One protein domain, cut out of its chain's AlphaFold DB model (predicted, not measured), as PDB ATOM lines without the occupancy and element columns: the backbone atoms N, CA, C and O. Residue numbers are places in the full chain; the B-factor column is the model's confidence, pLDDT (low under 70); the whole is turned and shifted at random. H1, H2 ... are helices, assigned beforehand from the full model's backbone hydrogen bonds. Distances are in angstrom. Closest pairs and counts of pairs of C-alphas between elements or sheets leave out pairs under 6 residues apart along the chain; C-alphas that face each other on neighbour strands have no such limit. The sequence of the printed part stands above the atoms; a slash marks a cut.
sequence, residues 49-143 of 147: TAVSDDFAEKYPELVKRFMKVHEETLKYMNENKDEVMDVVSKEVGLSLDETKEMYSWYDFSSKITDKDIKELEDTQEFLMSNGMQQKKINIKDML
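AT A GLANCE: This is residues 49 to 143 of the 147 residues of the protein "ABC transporter alkanesulfonates-family extracellular solute-binding protein" of Clostridioides difficile (UniProt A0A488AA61). A long straight helix, H2, makes one side of a loose, open frame, with short H1 turned across its first end and a crossed pair of helices, H3 and H4, at its other end. From that pair residues 104 to 113 lead across to a second lobe, H5 with little H6 on it. The printed part has 95 residues, with six named helices, H1 to H6 in order along the chain, and no named strand; the class is all helix. It is loose, with a radius of gyration of the C-alphas of 17.6 A, and spans 44 by 36 by 24 A.

IN THESE COORDINATES: Find C-alpha 60 at (22.482, 80.249, 149.181); from there H2, residues 60 to 79, runs 28.8 A to C-alpha 79 at (31.908, 58.605, 165.733). Before it look for H1, residues 53 to 58, 8.5 A. After it come H3, residues 81 to 92, 15.9 A, and H4, residues 96 to 103, 10.3 A. H5, residues 114 to 129, runs 22.5 A, and H6, residues 139 to 142, 5.3 A, ends at (17.012, 86.525, 162.766).

HOW THE PARTS SIT: H2 is close to but not clearly touching H1, about perpendicular at 76 degrees; their closest C-alphas, Ala 56 and Val 63, are 6.3 A apart. At Met 77 and Val 84, the closest C-alphas at 6.0 A, H2 is close to but not clearly touching H3, at a steep tilt of 67 degrees, opposite ways. H3 and H4 touch, about perpendicular at 90 degrees, with the closest C-alphas, Ser 89 and Thr 99, 5.5 A apart. H4 and H5 are apart. H5 touches H6 with residues 117 to 121 alone; the closest C-alphas, Ile 117 and Ile 139, are 6.7 A apart. In H1 to H5 every O i to N i+4 pair is within hydrogen-bond range; H6 is too short for such a pair.

THE WHOLE: The C-alphas of Asp 82 and Gln 134, the two farthest apart, are 45.4 A apart. Residues 57 to 62, of which 60 to 62 belong to H2, stand free. The printed part has no cut and no long link, and no printed residue is under 70 in pLDDT.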
ATOM      1  N   THR A  49      25.918  80.597 165.216       92.69
ATOM      2  CA  THR A  49      26.546  80.782 163.903       92.69
ATOM      3  C   THR A  49      25.724  81.789 163.110       92.69
ATOM      4  O   THR A  49      24.526  81.590 162.924       92.69
ATOM      5  N   ALA A  50      26.359  82.861 162.638       94.06
ATOM      6  CA  ALA A  50      25.692  83.932 161.907       94.06
ATOM      7  C   ALA A  50      26.228  84.060 160.476       94.06
ATOM      8  O   ALA A  50      27.414  83.862 160.212       94.06
ATOM      9  N   VAL A  51      25.342  84.452 159.565       95.06
ATOM     10  CA  VAL A  51      25.659  84.840 158.189       95.06
ATOM     11  C   VAL A  51      24.940  86.152 157.887       95.06
ATOM     12  O   VAL A  51      23.854  86.391 158.403       95.06
ATOM     13  N   SER A  52      25.543  87.025 157.082       96.06
ATOM     14  CA  SER A  52      24.867  88.245 156.626       96.06
ATOM     15  C   SER A  52      23.814  87.925 155.566       96.06
ATOM     16  O   SER A  52      24.112  87.136 154.663       96.06
ATOM     17  N   ASP A  53      22.688  88.638 155.586       94.38
ATOM     18  CA  ASP A  53      21.609  88.514 154.593       94.38
ATOM     19  C   ASP A  53      22.136  88.605 153.153       94.38
ATOM     20  O   ASP A  53      21.965  87.674 152.370       94.38
ATOM     21  N   ASP A  54      22.917  89.646 152.844       97.12
ATOM     22  CA  ASP A  54      23.559  89.852 151.539       97.12
ATOM     23  C   ASP A  54      24.300  88.616 151.006       97.12
ATOM     24  O   ASP A  54      24.266  88.320 149.811       97.12
ATOM     25  N   PHE A  55      25.026  87.918 151.882       97.19
ATOM     26  CA  PHE A  55      25.799  86.738 151.501       97.19
ATOM     27  C   PHE A  55      24.889  85.530 151.313       97.19
ATOM     28  O   PHE A  55      25.065  84.777 150.356       97.19
ATOM     29  N   ALA A  56      23.920  85.347 152.209       95.69
ATOM     30  CA  ALA A  56      22.999  84.226 152.144       95.69
ATOM     31  C   ALA A  56      22.079  84.304 150.915       95.69
ATOM     32  O   ALA A  56      21.862  83.289 150.257       95.69
ATOM     33  N   GLU A  57      21.634  85.505 150.542       94.81
ATOM     34  CA  GLU A  57      20.838  85.746 149.334       94.81
ATOM     35  C   GLU A  57      21.649  85.553 148.046       94.81
ATOM     36  O   GLU A  57      21.163  84.951 147.086       94.81
ATOM     37  N   LYS A  58      22.898  86.042 148.004       97.75
ATOM     38  CA  LYS A  58      23.760  85.926 146.812       97.75
ATOM     39  C   LYS A  58      24.324  84.519 146.628       97.75
ATOM     40  O   LYS A  58      24.546  84.095 145.493       97.75
ATOM     41  N   TYR A  59      24.580  83.805 147.723       97.25
ATOM     42  CA  TYR A  59      25.264  82.511 147.718       97.25
ATOM     43  C   TYR A  59      24.553  81.447 148.575       97.25
ATOM     44  O   TYR A  59      25.200  80.797 149.406       97.25
ATOM     45  N   PRO A  60      23.251  81.180 148.351       95.94
ATOM     46  CA  PRO A  60      22.482  80.249 149.181       95.94
ATOM     47  C   PRO A  60      23.057  78.826 149.154       95.94
ATOM     48  O   PRO A  60      23.050  78.123 150.162       95.94
ATOM     49  N   GLU A  61      23.644  78.411 148.030       96.62
ATOM     50  CA  GLU A  61      24.281  77.098 147.892       96.62
ATOM     51  C   GLU A  61      25.564  76.962 148.732       96.62
ATOM     52  O   GLU A  61      25.875  75.871 149.212       96.62
ATOM     53  N   LEU A  62      26.293  78.060 148.974       97.12
ATOM     54  CA  LEU A  62      27.446  78.041 149.878       97.12
ATOM     55  C   LEU A  62      27.004  77.941 151.338       97.12
ATOM     56  O   LEU A  62      27.628  77.204 152.099       97.12
ATOM     57  N   VAL A  63      25.906  78.606 151.712       96.12
ATOM     58  CA  VAL A  63      25.316  78.472 153.053       96.12
ATOM     59  C   VAL A  63      24.825  77.041 153.286       96.12
ATOM     60  O   VAL A  63      25.181  76.428 154.291       96.12
ATOM     61  N   LYS A  64      24.099  76.450 152.325       94.81
ATOM     62  CA  LYS A  64      23.676  75.037 152.390       94.81
ATOM     63  C   LYS A  64      24.869  74.091 152.511       94.81
ATOM     64  O   LYS A  64      24.853  73.175 153.331       94.81
ATOM     65  N   ARG A  65      25.930  74.320 151.727       96.88
ATOM     66  CA  ARG A  65      27.156  73.517 151.802       96.88
ATOM     67  C   ARG A  65      27.838  73.645 153.161       96.88
ATOM     68  O   ARG A  65      28.278  72.628 153.688       96.88
ATOM     69  N   PHE A  66      27.923  74.851 153.720       96.38
ATOM     70  CA  PHE A  66      28.474  75.071 155.056       96.38
ATOM     71  C   PHE A  66      27.699  74.269 156.106       96.38
ATOM     72  O   PHE A  66      28.308  73.501 156.843       96.38
ATOM     73  N   MET A  67      26.364  74.371 156.113       93.88
ATOM     74  CA  MET A  67      25.522  73.643 157.070       93.88
ATOM     75  C   MET A  67      25.673  72.127 156.930       93.88
ATOM     76  O   MET A  67      25.843  71.436 157.930       93.88
ATOM     77  N   LYS A  68      25.716  71.614 155.695       95.75
ATOM     78  CA  LYS A  68      25.962  70.191 155.436       95.75
ATOM     79  C   LYS A  68      27.309  69.728 156.004       95.75
ATOM     80  O   LYS A  68      27.364  68.721 156.700       95.75
ATOM     81  N   VAL A  69      28.390  70.458 155.720       97.62
ATOM     82  CA  VAL A  69      29.731  70.106 156.220       97.62
ATOM     83  C   VAL A  69      29.789  70.213 157.745       97.62
ATOM     84  O   VAL A  69      30.438  69.394 158.392       97.62
ATOM     85  N   HIS A  70      29.093  71.184 158.335       95.62
ATOM     86  CA  HIS A  70      28.993  71.322 159.783       95.62
ATOM     87  C   HIS A  70      28.303  70.106 160.425       95.62
ATOM     88  O   HIS A  70      28.850  69.519 161.356       95.62
ATOM     89  N   GLU A  71      27.169  69.650 159.885       94.75
ATOM     90  CA  GLU A  71      26.484  68.432 160.349       94.75
ATOM     91  C   GLU A  71      27.342  67.168 160.181       94.75
ATOM     92  O   GLU A  71      27.431  66.348 161.098       94.75
ATOM     93  N   GLU A  72      28.017  67.021 159.036       97.38
ATOM     94  CA  GLU A  72      28.965  65.926 158.792       97.38
ATOM     95  C   GLU A  72      30.123  65.951 159.802       97.38
ATOM     96  O   GLU A  72      30.528  64.899 160.299       97.38
ATOM     97  N   THR A  73      30.603  67.142 160.171       96.25
ATOM     98  CA  THR A  73      31.649  67.324 161.188       96.25
ATOM     99  C   THR A  73      31.156  66.896 162.568       96.25
ATOM    100  O   THR A  73      31.837  66.124 163.236       96.25
ATOM    101  N   LEU A  74      29.955  67.310 162.983       95.12
ATOM    102  CA  LEU A  74      29.370  66.893 164.266       95.12
ATOM    103  C   LEU A  74      29.158  65.376 164.336       95.12
ATOM    104  O   LEU A  74      29.390  64.750 165.375       95.12
ATOM    105  N   LYS A  75      28.745  64.756 163.226       96.62
ATOM    106  CA  LYS A  75      28.650  63.296 163.131       96.62
ATOM    107  C   LYS A  75      30.026  62.647 163.286       96.62
ATOM    108  O   LYS A  75      30.180  61.748 164.110       96.62
ATOM    109  N   TYR A  76      31.021  63.136 162.551       96.94
ATOM    110  CA  TYR A  76      32.387  62.632 162.627       96.94
ATOM    111  C   TYR A  76      32.969  62.759 164.042       96.94
ATOM    112  O   TYR A  76      33.557  61.799 164.537       96.94
ATOM    113  N   MET A  77      32.733  63.883 164.728       95.19
ATOM    114  CA  MET A  77      33.144  64.095 166.123       95.19
ATOM    115  C   MET A  77      32.565  63.037 167.068       95.19
ATOM    116  O   MET A  77      33.264  62.529 167.943       95.19
ATOM    117  N   ASN A  78      31.294  62.678 166.879       93.38
ATOM    118  CA  ASN A  78      30.627  61.668 167.697       93.38
ATOM    119  C   ASN A  78      31.127  60.243 167.422       93.38
ATOM    120  O   ASN A  78      31.211  59.445 168.357       93.38
ATOM    121  N   GLU A  79      31.448  59.931 166.166       97.00
ATOM    122  CA  GLU A  79      31.908  58.605 165.733       97.00
ATOM    123  C   GLU A  79      33.409  58.378 165.997       97.00
ATOM    124  O   GLU A  79      33.817  57.239 166.207       97.00
ATOM    125  N   ASN A  80      34.220  59.443 166.056       96.94
ATOM    126  CA  ASN A  80      35.690  59.374 166.104       96.94
ATOM    127  C   ASN A  80      36.270  60.146 167.300       96.94
ATOM    128  O   ASN A  80      37.232  60.902 167.171       96.94
ATOM    129  N   LYS A  81      35.671  59.969 168.485       93.69
ATOM    130  CA  LYS A  81      35.972  60.776 169.681       93.69
ATOM    131  C   LYS A  81      37.461  60.860 170.023       93.69
ATOM    132  O   LYS A  81      37.942  61.956 170.277       93.69
ATOM    133  N   ASP A  82      38.189  59.745 170.035       94.00
ATOM    134  CA  ASP A  82      39.603  59.751 170.443       94.00
ATOM    135  C   ASP A  82      40.496  60.528 169.465       94.00
ATOM    136  O   ASP A  82      41.330  61.322 169.899       94.00
ATOM    137  N   GLU A  83      40.283  60.358 168.156       96.12
ATOM    138  CA  GLU A  83      41.005  61.105 167.119       96.12
ATOM    139  C   GLU A  83      40.696  62.603 167.208       96.12
ATOM    140  O   GLU A  83      41.599  63.440 167.204       96.12
ATOM    141  N   VAL A  84      39.416  62.948 167.366       95.94
ATOM    142  CA  VAL A  84      38.971  64.339 167.504       95.94
ATOM    143  C   VAL A  84      39.574  64.980 168.752       95.94
ATOM    144  O   VAL A  84      40.058  66.105 168.677       95.94
ATOM    145  N   MET A  85      39.592  64.283 169.891       95.81
ATOM    146  CA  MET A  85      40.195  64.808 171.119       95.81
ATOM    147  C   MET A  85      41.709  65.019 170.973       95.81
ATOM    148  O   MET A  85      42.217  66.021 171.474       95.81
ATOM    149  N   ASP A  86      42.431  64.149 170.258       96.06
ATOM    150  CA  ASP A  86      43.858  64.356 169.966       96.06
ATOM    151  C   ASP A  86      44.089  65.619 169.120       96.06
ATOM    152  O   ASP A  86      44.924  66.455 169.477       96.06
ATOM    153  N   VAL A  87      43.310  65.814 168.051       96.31
ATOM    154  CA  VAL A  87      43.391  67.020 167.207       96.31
ATOM    155  C   VAL A  87      43.058  68.279 168.008       96.31
ATOM    156  O   VAL A  87      43.834  69.236 168.005       96.31
ATOM    157  N   VAL A  88      41.934  68.271 168.729       94.69
ATOM    158  CA  VAL A  88      41.470  69.430 169.503       94.69
ATOM    159  C   VAL A  88      42.469  69.780 170.600       94.69
ATOM    160  O   VAL A  88      42.775  70.958 170.753       94.69
ATOM    161  N   SER A  89      43.028  68.794 171.311       96.31
ATOM    162  CA  SER A  89      43.983  69.034 172.403       96.31
ATOM    163  C   SER A  89      45.204  69.844 171.959       96.31
ATOM    164  O   SER A  89      45.636  70.760 172.663       96.31
ATOM    165  N   LYS A  90      45.701  69.581 170.744       96.25
ATOM    166  CA  LYS A  90      46.819  70.316 170.136       96.25
ATOM    167  C   LYS A  90      46.425  71.746 169.793       96.25
ATOM    168  O   LYS A  90      47.197  72.658 170.075       96.25
ATOM    169  N   GLU A  91      45.231  71.935 169.236       94.62
ATOM    170  CA  GLU A  91      44.724  73.254 168.843       94.62
ATOM    171  C   GLU A  91      44.493  74.164 170.057       94.62
ATOM    172  O   GLU A  91      44.892  75.326 170.061       94.62
ATOM    173  N   VAL A  92      43.900  73.632 171.130       92.06
ATOM    174  CA  VAL A  92      43.607  74.415 172.344       92.06
ATOM    175  C   VAL A  92      44.776  74.444 173.341       92.06
ATOM    176  O   VAL A  92      44.711  75.125 174.372       92.06
ATOM    177  N   GLY A  93      45.859  73.719 173.042       93.00
ATOM    178  CA  GLY A  93      47.061  73.630 173.867       93.00
ATOM    179  C   GLY A  93      46.786  73.067 175.262       93.00
ATOM    180  O   GLY A  93      47.262  73.639 176.248       93.00
ATOM    181  N   LEU A  94      45.977  72.011 175.343       94.88
ATOM    182  CA  LEU A  94      45.647  71.267 176.562       94.88
ATOM    183  C   LEU A  94      46.148  69.824 176.442       94.88
ATOM    184  O   LEU A  94      46.386  69.323 175.345       94.88
ATOM    185  N   SER A  95      46.284  69.132 177.571       95.69
ATOM    186  CA  SER A  95      46.421  67.674 177.550       95.69
ATOM    187  C   SER A  95      45.126  67.007 177.065       95.69
ATOM    188  O   SER A  95      44.054  67.620 177.034       95.69
ATOM    189  N   LEU A  96      45.206  65.728 176.689       95.62
ATOM    190  CA  LEU A  96      44.034  64.967 176.252       95.62
ATOM    191  C   LEU A  96      42.957  64.893 177.348       95.62
ATOM    192  O   LEU A  96      41.772  65.036 177.053       95.62
ATOM    193  N   ASP A  97      43.369  64.706 178.601       94.38
ATOM    194  CA  ASP A  97      42.450  64.598 179.738       94.38
ATOM    195  C   ASP A  97      41.780  65.942 180.046       94.38
ATOM    196  O   ASP A  97      40.559  65.997 180.176       94.38
ATOM    197  N   GLU A  98      42.540  67.040 180.043       94.69
ATOM    198  CA  GLU A  98      41.987  68.397 180.178       94.69
ATOM    199  C   GLU A  98      41.032  68.741 179.029       94.69
ATOM    200  O   GLU A  98      40.003  69.382 179.229       94.69
ATOM    201  N   THR A  99      41.340  68.289 177.812       95.25
ATOM    202  CA  THR A  99      40.466  68.492 176.652       95.25
ATOM    203  C   THR A  99      39.152  67.736 176.817       95.25
ATOM    204  O   THR A  99      38.095  68.291 176.526       95.25
ATOM    205  N   LYS A 100      39.190  66.498 177.325       93.62
ATOM    206  CA  LYS A 100      37.989  65.698 177.624       93.62
ATOM    207  C   LYS A 100      37.156  66.312 178.747       93.62
ATOM    208  O   LYS A 100      35.931  66.344 178.637       93.62
ATOM    209  N   GLU A 101      37.802  66.818 179.796       92.88
ATOM    210  CA  GLU A 101      37.132  67.561 180.867       92.88
ATOM    211  C   GLU A 101      36.420  68.788 180.298       92.88
ATOM    212  O   GLU A 101      35.213  68.940 180.471       92.88
ATOM    213  N   MET A 102      37.140  69.610 179.536       92.69
ATOM    214  CA  MET A 102      36.579  70.808 178.928       92.69
ATOM    215  C   MET A 102      35.455  70.478 177.934       92.69
ATOM    216  O   MET A 102      34.445  71.175 177.901       92.69
ATOM    217  N   TYR A 103      35.588  69.408 177.145       92.19
ATOM    218  CA  TYR A 103      34.550  68.956 176.213       92.19
ATOM    219  C   TYR A 103      33.232  68.647 176.936       92.19
ATOM    220  O   TYR A 103      32.164  68.940 176.406       92.19
ATOM    221  N   SER A 104      33.297  68.112 178.160       90.94
ATOM    222  CA  SER A 104      32.104  67.817 178.967       90.94
ATOM    223  C   SER A 104      31.322  69.057 179.417       90.94
ATOM    224  O   SER A 104      30.180  68.921 179.850       90.94
ATOM    225  N   TRP A 105      31.904  70.256 179.303       89.56
ATOM    226  CA  TRP A 105      31.236  71.512 179.650       89.56
ATOM    227  C   TRP A 105      30.274  72.004 178.561       89.56
ATOM    228  O   TRP A 105      29.519  72.942 178.814       89.56
ATOM    229  N   TYR A 106      30.300  71.410 177.364       89.25
ATOM    230  CA  TYR A 106      29.575  71.917 176.199       89.25
ATOM    231  C   TYR A 106      28.548  70.927 175.650       89.25
ATOM    232  O   TYR A 106      28.747  69.712 175.645       89.25
ATOM    233  N   ASP A 107      27.481  71.493 175.089       89.38
ATOM    234  CA  ASP A 107      26.595  70.834 174.137       89.38
ATOM    235  C   ASP A 107      26.919  71.357 172.729       89.38
ATOM    236  O   ASP A 107      26.867  72.558 172.476       89.38
ATOM    237  N   PHE A 108      27.281  70.451 171.818       90.50
ATOM    238  CA  PHE A 108      27.624  70.773 170.428       90.50
ATOM    239  C   PHE A 108      26.446  70.568 169.458       90.50
ATOM    240  O   PHE A 108      26.643  70.515 168.243       90.50
ATOM    241  N   SER A 109      25.218  70.416 169.964       89.06
ATOM    242  CA  SER A 109      24.014  70.400 169.134       89.06
ATOM    243  C   SER A 109      23.916  71.666 168.274       89.06
ATOM    244  O   SER A 109      23.969  72.783 168.775       89.06
ATOM    245  N   SER A 110      23.697  71.492 166.969       86.88
ATOM    246  CA  SER A 110      23.435  72.595 166.034       86.88
ATOM    247  C   SER A 110      21.964  73.027 165.986       86.88
ATOM    248  O   SER A 110      21.606  73.927 165.225       86.88
ATOM    249  N   LYS A 111      21.080  72.369 166.748       88.75
ATOM    250  CA  LYS A 111      19.640  72.655 166.734       88.75
ATOM    251  C   LYS A 111      19.315  73.825 167.648       88.75
ATOM    252  O   LYS A 111      19.570  73.745 168.842       88.75
ATOM    253  N   ILE A 112      18.653  74.833 167.091       90.19
ATOM    254  CA  ILE A 112      18.052  75.922 167.863       90.19
ATOM    255  C   ILE A 112      16.725  75.431 168.441       90.19
ATOM    256  O   ILE A 112      15.848  74.966 167.710       90.19
ATOM    257  N   THR A 113      16.581  75.529 169.756       91.94
ATOM    258  CA  THR A 113      15.383  75.155 170.506       91.94
ATOM    259  C   THR A 113      14.614  76.390 170.977       91.94
ATOM    260  O   THR A 113      15.142  77.500 171.020       91.94
ATOM    261  N   ASP A 114      13.359  76.201 171.396       93.00
ATOM    262  CA  ASP A 114      12.578  77.279 172.024       93.00
ATOM    263  C   ASP A 114      13.244  77.810 173.302       93.00
ATOM    264  O   ASP A 114      13.102  78.988 173.633       93.00
ATOM    265  N   LYS A 115      13.994  76.951 174.008       91.81
ATOM    266  CA  LYS A 115      14.780  77.344 175.178       91.81
ATOM    267  C   LYS A 115      15.888  78.320 174.777       91.81
ATOM    268  O   LYS A 115      16.004  79.365 175.409       91.81
ATOM    269  N   ASP A 116      16.620  78.035 173.702       92.12
ATOM    270  CA  ASP A 116      17.696  78.914 173.226       92.12
ATOM    271  C   ASP A 116      17.146  80.282 172.797       92.12
ATOM    272  O   ASP A 116      17.708  81.324 173.129       92.12
ATOM    273  N   ILE A 117      15.997  80.297 172.111       94.12
ATOM    274  CA  ILE A 117      15.314  81.545 171.733       94.12
ATOM    275  C   ILE A 117      14.937  82.346 172.982       94.12
ATOM    276  O   ILE A 117      15.207  83.547 173.040       94.12
ATOM    277  N   LYS A 118      14.352  81.693 173.994       93.88
ATOM    278  CA  LYS A 118      13.955  82.350 175.243       93.88
ATOM    279  C   LYS A 118      15.154  82.947 175.986       93.88
ATOM    280  O   LYS A 118      15.058  84.053 176.510       93.88
ATOM    281  N   GLU A 119      16.279  82.247 176.004       92.50
ATOM    282  CA  GLU A 119      17.512  82.697 176.654       92.50
ATOM    283  C   GLU A 119      18.173  83.872 175.917       92.50
ATOM    284  O   GLU A 119      18.695  84.794 176.551       92.50
ATOM    285  N   LEU A 120      18.109  83.897 174.582       94.25
ATOM    286  CA  LEU A 120      18.516  85.060 173.788       94.25
ATOM    287  C   LEU A 120      17.606  86.270 174.053       94.25
ATOM    288  O   LEU A 120      18.092  87.399 174.140       94.25
ATOM    289  N   GLU A 121      16.300  86.048 174.221       95.19
ATOM    290  CA  GLU A 121      15.354  87.095 174.620       95.19
ATOM    291  C   GLU A 121      15.663  87.638 176.025       95.19
ATOM    292  O   GLU A 121      15.735  88.856 176.188       95.19
ATOM    293  N   ASP A 122      15.927  86.766 177.005       93.81
ATOM    294  CA  ASP A 122      16.324  87.157 178.368       93.81
ATOM    295  C   ASP A 122      17.643  87.938 178.376       93.81
ATOM    296  O   ASP A 122      17.770  88.975 179.034       93.81
ATOM    297  N   THR A 123      18.617  87.493 177.578       93.50
ATOM    298  CA  THR A 123      19.892  88.197 177.397       93.50
ATOM    299  C   THR A 123      19.660  89.593 176.825       93.50
ATOM    300  O   THR A 123      20.210  90.573 177.327       93.50
ATOM    301  N   GLN A 124      18.811  89.720 175.805       95.00
ATOM    302  CA  GLN A 124      18.442  91.020 175.253       95.00
ATOM    303  C   GLN A 124      17.764  91.915 176.301       95.00
ATOM    304  O   GLN A 124      18.072  93.104 176.371       95.00
ATOM    305  N   GLU A 125      16.852  91.388 177.118       95.38
ATOM    306  CA  GLU A 125      16.200  92.163 178.183       95.38
ATOM    307  C   GLU A 125      17.206  92.661 179.226       95.38
ATOM    308  O   GLU A 125      17.163  93.831 179.627       95.38
ATOM    309  N   PHE A 126      18.174  91.823 179.599       94.00
ATOM    310  CA  PHE A 126      19.294  92.227 180.442       94.00
ATOM    311  C   PHE A 126      20.113  93.356 179.793       94.00
ATOM    312  O   PHE A 126      20.358  94.386 180.423       94.00
ATOM    313  N   LEU A 127      20.489  93.221 178.519       95.62
ATOM    314  CA  LEU A 127      21.273  94.245 177.820       95.62
ATOM    315  C   LEU A 127      20.505  95.568 177.676       95.62
ATOM    316  O   LEU A 127      21.084  96.639 177.860       95.62
ATOM    317  N   MET A 128      19.206  95.513 177.380       97.06
ATOM    318  CA  MET A 128      18.344  96.692 177.261       97.06
ATOM    319  C   MET A 128      18.166  97.399 178.612       97.06
ATOM    320  O   MET A 128      18.314  98.619 178.689       97.06
ATOM    321  N   SER A 129      17.891  96.650 179.685       96.94
ATOM    322  CA  SER A 129      17.703  97.214 181.033       96.94
ATOM    323  C   SER A 129      18.971  97.860 181.597       96.94
ATOM    324  O   SER A 129      18.880  98.808 182.372       96.94
ATOM    325  N   ASN A 130      20.146  97.410 181.148       97.19
ATOM    326  CA  ASN A 130      21.443  97.982 181.514       97.19
ATOM    327  C   ASN A 130      21.975  99.008 180.492       97.19
ATOM    328  O   ASN A 130      23.119  99.446 180.599       97.19
ATOM    329  N   GLY A 131      21.183  99.395 179.482       97.12
ATOM    330  CA  GLY A 131      21.580 100.382 178.467       97.12
ATOM    331  C   GLY A 131      22.705  99.926 177.527       97.12
ATOM    332  O   GLY A 131      23.244 100.734 176.769       97.12
ATOM    333  N   MET A 132      23.055  98.639 177.551       97.12
ATOM    334  CA  MET A 132      24.069  98.021 176.689       97.12
ATOM    335  C   MET A 132      23.535  97.742 175.282       97.12
ATOM    336  O   MET A 132      24.306  97.647 174.329       97.12
ATOM    337  N   GLN A 133      22.213  97.656 175.138       96.75
ATOM    338  CA  GLN A 133      21.522  97.559 173.860       96.75
ATOM    339  C   GLN A 133      20.469  98.663 173.763       96.75
ATOM    340  O   GLN A 133      19.759  98.952 174.720       96.75
ATOM    341  N   GLN A 134      20.389  99.304 172.595       95.94
ATOM    342  CA  GLN A 134      19.508 100.458 172.375       95.94
ATOM    343  C   GLN A 134      18.220 100.093 171.632       95.94
ATOM    344  O   GLN A 134      17.193 100.751 171.787       95.94
ATOM    345  N   LYS A 135      18.271  99.060 170.786       96.75
ATOM    346  CA  LYS A 135      17.155  98.646 169.931       96.75
ATOM    347  C   LYS A 135      16.789  97.211 170.232       96.75
ATOM    348  O   LYS A 135      17.655  96.347 170.158       96.75
ATOM    349  N   LYS A 136      15.509  96.960 170.501       96.25
ATOM    350  CA  LYS A 136      14.979  95.601 170.591       96.25
ATOM    351  C   LYS A 136      14.937  94.975 169.193       96.25
ATOM    352  O   LYS A 136      14.455  95.606 168.255       96.25
ATOM    353  N   ILE A 137      15.423  93.748 169.086       94.94
ATOM    354  CA  ILE A 137      15.319  92.879 167.918       94.94
ATOM    355  C   ILE A 137      14.351  91.731 168.217       94.94
ATOM    356  O   ILE A 137      14.197  91.301 169.367       94.94
ATOM    357  N   ASN A 138      13.684  91.243 167.176       95.50
ATOM    358  CA  ASN A 138      12.913  90.012 167.244       95.50
ATOM    359  C   ASN A 138      13.842  88.847 166.894       95.50
ATOM    360  O   ASN A 138      14.252  88.709 165.746       95.50
ATOM    361  N   ILE A 139      14.182  88.023 167.886       94.50
ATOM    362  CA  ILE A 139      15.135  86.916 167.726       94.50
ATOM    363  C   ILE A 139      14.664  85.922 166.658       94.50
ATOM    364  O   ILE A 139      15.478  85.419 165.890       94.50
ATOM    365  N   LYS A 140      13.351  85.688 166.545       93.38
ATOM    366  CA  LYS A 140      12.791  84.756 165.557       93.38
ATOM    367  C   LYS A 140      12.979  85.231 164.119       93.38
ATOM    368  O   LYS A 140      13.168  84.401 163.239       93.38
ATOM    369  N   ASP A 141      12.986  86.543 163.899       93.31
ATOM    370  CA  ASP A 141      13.197  87.123 162.567       93.31
ATOM    371  C   ASP A 141      14.665  87.011 162.122       93.31
ATOM    372  O   ASP A 141      14.960  87.163 160.943       93.31
ATOM    373  N   MET A 142      15.587  86.729 163.052       92.19
ATOM    374  CA  MET A 142      17.012  86.525 162.766       92.19
ATOM    375  C   MET A 142      17.347  85.068 162.421       92.19
ATOM    376  O   MET A 142      18.491  84.761 162.084       92.19
ATOM    377  N   LEU A 143      16.383  84.149 162.533       91.12
ATOM    378  CA  LEU A 143      16.610  82.744 162.219       91.12
ATOM    379  C   LEU A 143      16.635  82.545 160.706       91.12
ATOM    380  O   LEU A 143      15.663  82.821 160.001       91.12
TER     381      LEU A 143